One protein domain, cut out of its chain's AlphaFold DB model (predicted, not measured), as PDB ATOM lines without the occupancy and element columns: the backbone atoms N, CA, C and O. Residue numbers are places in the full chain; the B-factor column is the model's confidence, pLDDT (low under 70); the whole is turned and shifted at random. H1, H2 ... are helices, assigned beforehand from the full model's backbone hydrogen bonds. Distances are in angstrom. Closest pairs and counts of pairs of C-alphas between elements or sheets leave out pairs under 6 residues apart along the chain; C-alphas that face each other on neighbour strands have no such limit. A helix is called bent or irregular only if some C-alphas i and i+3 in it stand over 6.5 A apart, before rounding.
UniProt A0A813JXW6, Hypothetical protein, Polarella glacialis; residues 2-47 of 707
ATOM      1  N   MET A   2     -21.697  52.736 -32.254       78.00
ATOM      2  CA  MET A   2     -21.934  53.315 -30.912       78.00
ATOM      3  C   MET A   2     -23.425  53.376 -30.535       78.00
ATOM      4  O   MET A   2     -23.843  52.721 -29.592       78.00
ATOM      5  N   SER A   3     -24.272  53.957 -31.395       82.56
ATOM      6  CA  SER A   3     -25.735  53.957 -31.185       82.56
ATOM      7  C   SER A   3     -26.353  52.553 -31.015       82.56
ATOM      8  O   SER A   3     -27.332  52.392 -30.295       82.56
ATOM      9  N   PHE A   4     -25.794  51.512 -31.641       82.38
ATOM     10  CA  PHE A   4     -26.291  50.138 -31.497       82.38
ATOM     11  C   PHE A   4     -25.849  49.499 -30.174       82.38
ATOM     12  O   PHE A   4     -26.641  48.780 -29.568       82.38
ATOM     13  N   ARG A   5     -24.626  49.799 -29.706       83.06
ATOM     14  CA  ARG A   5     -24.157  49.449 -28.357       83.06
ATOM     15  C   ARG A   5     -25.087  50.053 -27.311       83.06
ATOM     16  O   ARG A   5     -25.573  49.316 -26.460       83.06
ATOM     17  N   ASP A   6     -25.348  51.354 -27.415       85.31
ATOM     18  CA  ASP A   6     -26.117  52.107 -26.419       85.31
ATOM     19  C   ASP A   6     -27.572  51.630 -26.363       85.31
ATOM     20  O   ASP A   6     -28.132  51.446 -25.291       85.31
ATOM     21  N   VAL A   7     -28.181  51.328 -27.515       89.75
ATOM     22  CA  VAL A   7     -29.547  50.775 -27.573       89.75
ATOM     23  C   VAL A   7     -29.640  49.376 -26.959       89.75
ATOM     24  O   VAL A   7     -30.679  49.013 -26.408       89.75
ATOM     25  N   LEU A   8     -28.586  48.569 -27.080       84.62
ATOM     26  CA  LEU A   8     -28.550  47.199 -26.570       84.62
ATOM     27  C   LEU A   8     -27.877  47.081 -25.196       84.62
ATOM     28  O   LEU A   8     -27.757  45.963 -24.697       84.62
ATOM     29  N   ASN A   9     -27.455  48.200 -24.594       84.12
ATOM     30  CA  ASN A   9     -26.677  48.263 -23.353       84.12
ATOM     31  C   ASN A   9     -25.504  47.270 -23.329       84.12
ATOM     32  O   ASN A   9     -25.252  46.600 -22.328       84.12
ATOM     33  N   ILE A  10     -24.796  47.135 -24.454       81.69
ATOM     34  CA  ILE A  10     -23.643  46.234 -24.530       81.69
ATOM     35  C   ILE A  10     -22.470  46.924 -23.808       81.69
ATOM     36  O   ILE A  10     -22.143  48.048 -24.177       81.69
ATOM     37  N   PRO A  11     -21.797  46.298 -22.825       79.94
ATOM     38  CA  PRO A  11     -20.805  46.977 -21.980       79.94
ATOM     39  C   PRO A  11     -19.436  47.242 -22.656       79.94
ATOM     40  O   PRO A  11     -18.393  46.955 -22.075       79.94
ATOM     41  N   LEU A  12     -19.408  47.707 -23.907       78.62
ATOM     42  CA  LEU A  12     -18.191  47.997 -24.688       78.62
ATOM     43  C   LEU A  12     -17.773  49.468 -24.556       78.62
ATOM     44  O   LEU A  12     -18.634  50.346 -24.564       78.62
ATOM     45  N   THR A  13     -16.475  49.762 -24.499       82.38
ATOM     46  CA  THR A  13     -15.989  51.155 -24.498       82.38
ATOM     47  C   THR A  13     -15.971  51.750 -25.911       82.38
ATOM     48  O   THR A  13     -15.988  51.018 -26.901       82.38
ATOM     49  N   ASP A  14     -15.972  53.083 -26.023       81.88
ATOM     50  CA  ASP A  14     -15.919  53.770 -27.327       81.88
ATOM     51  C   ASP A  14     -14.616  53.460 -28.077       81.88
ATOM     52  O   ASP A  14     -14.648  53.203 -29.281       81.88
ATOM     53  N   ASP A  15     -13.501  53.350 -27.352       77.25
ATOM     54  CA  ASP A  15     -12.193  52.997 -27.913       77.25
ATOM     55  C   ASP A  15     -12.164  51.569 -28.471       77.25
ATOM     56  O   ASP A  15     -11.577  51.332 -29.522       77.25
ATOM     57  N   GLN A  16     -12.858  50.623 -27.824       75.31
ATOM     58  CA  GLN A  16     -13.003  49.242 -28.314       75.31
ATOM     59  C   GLN A  16     -13.851  49.159 -29.589       75.31
ATOM     60  O   GLN A  16     -13.687  48.239 -30.388       75.31
ATOM     61  N   ILE A  17     -14.771  50.109 -29.783       74.56
ATOM     62  CA  ILE A  17     -15.573  50.216 -31.007       74.56
ATOM     63  C   ILE A  17     -14.767  50.885 -32.127       74.56
ATOM     64  O   ILE A  17     -14.912  50.492 -33.285       74.56
ATOM     65  N   ALA A  18     -13.959  51.896 -31.797       75.50
ATOM     66  CA  ALA A  18     -13.154  52.652 -32.754       75.50
ATOM     67  C   ALA A  18     -11.922  51.870 -33.235       75.50
ATOM     68  O   ALA A  18     -11.620  51.877 -34.425       75.50
ATOM     69  N   ASN A  19     -11.266  51.147 -32.325       67.94
ATOM     70  CA  ASN A  19     -10.098  50.316 -32.582       67.94
ATOM     71  C   ASN A  19     -10.396  48.874 -32.149       67.94
ATOM     72  O   ASN A  19     -10.059  48.488 -31.027       67.94
ATOM     73  N   PRO A  20     -11.025  48.054 -33.010       65.12
ATOM     74  CA  PRO A  20     -11.218  46.638 -32.732       65.12
ATOM     75  C   PRO A  20      -9.861  45.925 -32.802       65.12
ATOM     76  O   PRO A  20      -9.488  45.351 -33.827       65.12
ATOM     77  N   VAL A  21      -9.086  45.987 -31.720       50.47
ATOM     78  CA  VAL A  21      -7.822  45.259 -31.587       50.47
ATOM     79  C   VAL A  21      -8.130  43.765 -31.749       50.47
ATOM     80  O   VAL A  21      -8.887  43.198 -30.969       50.47
ATOM     81  N   GLY A  22      -7.607  43.141 -32.808       55.41
ATOM     82  CA  GLY A  22      -7.788  41.710 -33.092       55.41
ATOM     83  C   GLY A  22      -9.024  41.320 -33.916       55.41
ATOM     84  O   GLY A  22      -9.235  40.135 -34.150       55.41
ATOM     85  N   GLY A  23      -9.835  42.272 -34.400       50.34
ATOM     86  CA  GLY A  23     -10.973  41.959 -35.281       50.34
ATOM     87  C   GLY A  23     -12.153  41.255 -34.595       50.34
ATOM     88  O   GLY A  23     -13.024  40.698 -35.268       50.34
ATOM     89  N   GLU A  24     -12.223  41.283 -33.263       53.06
ATOM     90  CA  GLU A  24     -13.300  40.637 -32.517       53.06
ATOM     91  C   GLU A  24     -14.587  41.478 -32.542       53.06
ATOM     92  O   GLU A  24     -14.899  42.254 -31.644       53.06
ATOM     93  N   PHE A  25     -15.406  41.262 -33.573       56.81
ATOM     94  CA  PHE A  25     -16.803  41.721 -33.636       56.81
ATOM     95  C   PHE A  25     -17.737  40.971 -32.659       56.81
ATOM     96  O   PHE A  25     -18.957  41.160 -32.687       56.81
ATOM     97  N   PHE A  26     -17.189  40.092 -31.813       60.72
ATOM     98  CA  PHE A  26     -17.921  39.208 -30.917       60.72
ATOM     99  C   PHE A  26     -17.354  39.291 -29.499       60.72
ATOM    100  O   PHE A  26     -16.262  38.804 -29.227       60.72
ATOM    101  N   ARG A  27     -18.131  39.857 -28.570       69.81
ATOM    102  CA  ARG A  27     -17.795  39.829 -27.145       69.81
ATOM    103  C   ARG A  27     -18.189  38.484 -26.547       69.81
ATOM    104  O   ARG A  27     -19.379  38.191 -26.423       69.81
ATOM    105  N   ASN A  28     -17.205  37.725 -26.082       74.25
ATOM    106  CA  ASN A  28     -17.443  36.583 -25.211       74.25
ATOM    107  C   ASN A  28     -17.468  37.061 -23.742       74.25
ATOM    108  O   ASN A  28     -16.437  37.517 -23.252       74.25
ATOM    109  N   PRO A  29     -18.600  36.979 -23.015       75.81
ATOM    110  CA  PRO A  29     -18.667  37.368 -21.599       75.81
ATOM    111  C   PRO A  29     -17.885  36.417 -20.670       75.81
ATOM    112  O   PRO A  29     -17.807  36.659 -19.470       75.81
ATOM    113  N   GLY A  30     -17.287  35.352 -21.216       80.38
ATOM    114  CA  GLY A  30     -16.499  34.367 -20.489       80.38
ATOM    115  C   GLY A  30     -17.327  33.136 -20.108       80.38
ATOM    116  O   GLY A  30     -18.557  33.219 -19.990       80.38
ATOM    117  N   PRO A  31     -16.677  31.973 -19.914       78.62
ATOM    118  CA  PRO A  31     -17.362  30.704 -19.655       78.62
ATOM    119  C   PRO A  31     -18.177  30.705 -18.354       78.62
ATOM    120  O   PRO A  31     -19.184  30.001 -18.279       78.62
ATOM    121  N   GLU A  32     -17.778  31.529 -17.379       85.56
ATOM    122  CA  GLU A  32     -18.386  31.613 -16.047       85.56
ATOM    123  C   GLU A  32     -19.488  32.672 -15.907       85.56
ATOM    124  O   GLU A  32     -20.109  32.768 -14.843       85.56
ATOM    125  N   SER A  33     -19.760  33.438 -16.966       89.38
ATOM    126  CA  SER A  33     -20.790  34.480 -16.963       89.38
ATOM    127  C   SER A  33     -22.202  33.913 -16.743       89.38
ATOM    128  O   SER A  33     -22.508  32.799 -17.197       89.38
ATOM    129  N   PRO A  34     -23.095  34.658 -16.062       89.12
ATOM    130  CA  PRO A  34     -24.468  34.214 -15.832       89.12
ATOM    131  C   PRO A  34     -25.230  33.987 -17.147       89.12
ATOM    132  O   PRO A  34     -26.038  33.061 -17.232       89.12
ATOM    133  N   GLU A  35     -24.937  34.755 -18.200       88.94
ATOM    134  CA  GLU A  35     -25.545  34.609 -19.523       88.94
ATOM    135  C   GLU A  35     -25.144  33.291 -20.192       88.94
ATOM    136  O   GLU A  35     -26.004  32.574 -20.709       88.94
ATOM    137  N   VAL A  36     -23.854  32.930 -20.161       89.50
ATOM    138  CA  VAL A  36     -23.368  31.672 -20.753       89.50
ATOM    139  C   VAL A  36     -23.891  30.473 -19.972       89.50
ATOM    140  O   VAL A  36     -24.349  29.508 -20.589       89.50
ATOM    141  N   LYS A  37     -23.909  30.544 -18.635       92.56
ATOM    142  CA  LYS A  37     -24.513  29.507 -17.780       92.56
ATOM    143  C   LYS A  37     -25.995  29.318 -18.090       92.56
ATOM    144  O   LYS A  37     -26.439  28.186 -18.267       92.56
ATOM    145  N   TYR A  38     -26.745  30.412 -18.235       93.62
ATOM    146  CA  TYR A  38     -28.157  30.359 -18.605       93.62
ATOM    147  C   TYR A  38     -28.358  29.726 -19.986       93.62
ATOM    148  O   TYR A  38     -29.167  28.811 -20.132       93.62
ATOM    149  N   ILE A  39     -27.610  30.166 -21.002       92.62
ATOM    150  CA  ILE A  39     -27.740  29.641 -22.367       92.62
ATOM    151  C   ILE A  39     -27.419  28.145 -22.408       92.62
ATOM    152  O   ILE A  39     -28.197  27.390 -22.993       92.62
ATOM    153  N   LYS A  40     -26.325  27.707 -21.771       92.06
ATOM    154  CA  LYS A  40     -25.953  26.288 -21.684       92.06
ATOM    155  C   LYS A  40     -27.046  25.474 -20.992       92.06
ATOM    156  O   LYS A  40     -27.571  24.546 -21.596       92.06
ATOM    157  N   ALA A  41     -27.504  25.911 -19.818       94.06
ATOM    158  CA  ALA A  41     -28.561  25.225 -19.077       94.06
ATOM    159  C   ALA A  41     -29.869  25.092 -19.879       94.06
ATOM    160  O   ALA A  41     -30.535  24.059 -19.817       94.06
ATOM    161  N   GLN A  42     -30.252  26.112 -20.657       95.25
ATOM    162  CA  GLN A  42     -31.434  26.016 -21.521       95.25
ATOM    163  C   GLN A  42     -31.220  25.072 -22.703       95.25
ATOM    164  O   GLN A  42     -32.152  24.376 -23.099       95.25
ATOM    165  N   ARG A  43     -30.011  25.020 -23.272       94.31
ATOM    166  CA  ARG A  43     -29.686  24.056 -24.328       94.31
ATOM    167  C   ARG A  43     -29.705  22.632 -23.800       94.31
ATOM    168  O   ARG A  43     -30.336  21.788 -24.425       94.31
ATOM    169  N   ASP A  44     -29.139  22.396 -22.626       93.31
ATOM    170  CA  ASP A  44     -29.140  21.079 -21.990       93.31
ATOM    171  C   ASP A  44     -30.574  20.609 -21.698       93.31
ATOM    172  O   ASP A  44     -30.946  19.488 -22.044       93.31
ATOM    173  N   ARG A  45     -31.445  21.502 -21.198       92.44
ATOM    174  CA  ARG A  45     -32.887  21.226 -21.028       92.44
ATOM    175  C   ARG A  45     -33.616  20.905 -22.334       92.44
ATOM    176  O   ARG A  45     -34.617  20.195 -22.311       92.44
ATOM    177  N   LEU A  46     -33.150  21.445 -23.460       93.50
ATOM    178  CA  LEU A  46     -33.739  21.252 -24.787       93.50
ATOM    179  C   LEU A  46     -33.110  20.084 -25.568       93.50
ATOM    180  O   LEU A  46     -33.420  19.916 -26.747       93.50
ATOM    181  N   GLY A  47     -32.261  19.268 -24.933       90.25
ATOM    182  CA  GLY A  47     -31.631  18.106 -25.570       90.25
ATOM    183  C   GLY A  47     -30.361  18.429 -26.362       90.25
ATOM    184  O   GLY A  47     -29.957  17.644 -27.216       90.25
TER     185      GLY A  47
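Overview. This is residues 2 to 47 of the 707 residues of the protein "Hypothetical protein" of Polarella glacialis (UniProt A0A813JXW6). A drawn-out, loose model: two short helices, H1 and H2, make a small head at one end, and a long winding stretch with no named element, residues 19 to 33, leads from it to H3, the longest helix, at the other end. Residues 41 to 47, of which 41 to 45 belong to H3, stick out as a free arm. The printed part has 46 residues with three named helices in the order H1, H2, H3 and no named strand, and its class is all helix, with 24 residues in the helices. With a radius of gyration of the C-alphas of 13.8 A it is only just loose, close to extended. The C-alphas span 39 by 24 by 15 A along their three main axes.

Arrangement. H1, residues 2 to 8, and H2, residues 14 to 18, are close but not clearly touching, with 2 pairs of C-alphas within 8 A. Their closest C-alphas, those of Met 2 and Asp 14, are 7.0 A apart, and their centres are 12.1 A apart. A tight link of 5 residues joins them. A long link of 15 residues, 19 to 33, leads from H2 to H3, residues 34 to 45. H3 is apart from H1 and also apart from H2, and it touches no helix. In H1, H2 and H3 every O i to N i+4 pair is within hydrogen-bond range.

Along the chain. H1 runs from Met 2, with its C-alpha at (-21.934, 53.315, -30.912), to Leu 8, and measures 10.0 A from first to last C-alpha. H2 runs from Asp 14 to Ala 18, with C-alpha 14 at (-15.919, 53.770, -27.327), and measures 6.2 A. H3 runs from Pro 34 to Arg 45 and measures 16.3 A, from C-alpha 34 at (-24.468, 34.214, -15.832) to C-alpha 45 at (-32.887, 21.226, -21.028). H1, H2 and H3 are not bent.

Size, cuts and confidence. The outline is elongated. The two C-alphas farthest apart are those of Asp 15 and Gly 47, at 40.0 A, and the first and last printed C-alphas, those of Met 2 and Gly 47, are 36.9 A apart. The C-alphas of residues 19 to 33 lie 4 to 17 A from the mean of all C-alphas. The printed part has no cut from residue 2 to residue 47. The mean pLDDT of the printed part is 80.0; residues 19 to 27, 9 residues within the long link, are under 70. The mean pLDDT is 84 for H1, 77 for H2 and 92 for H3.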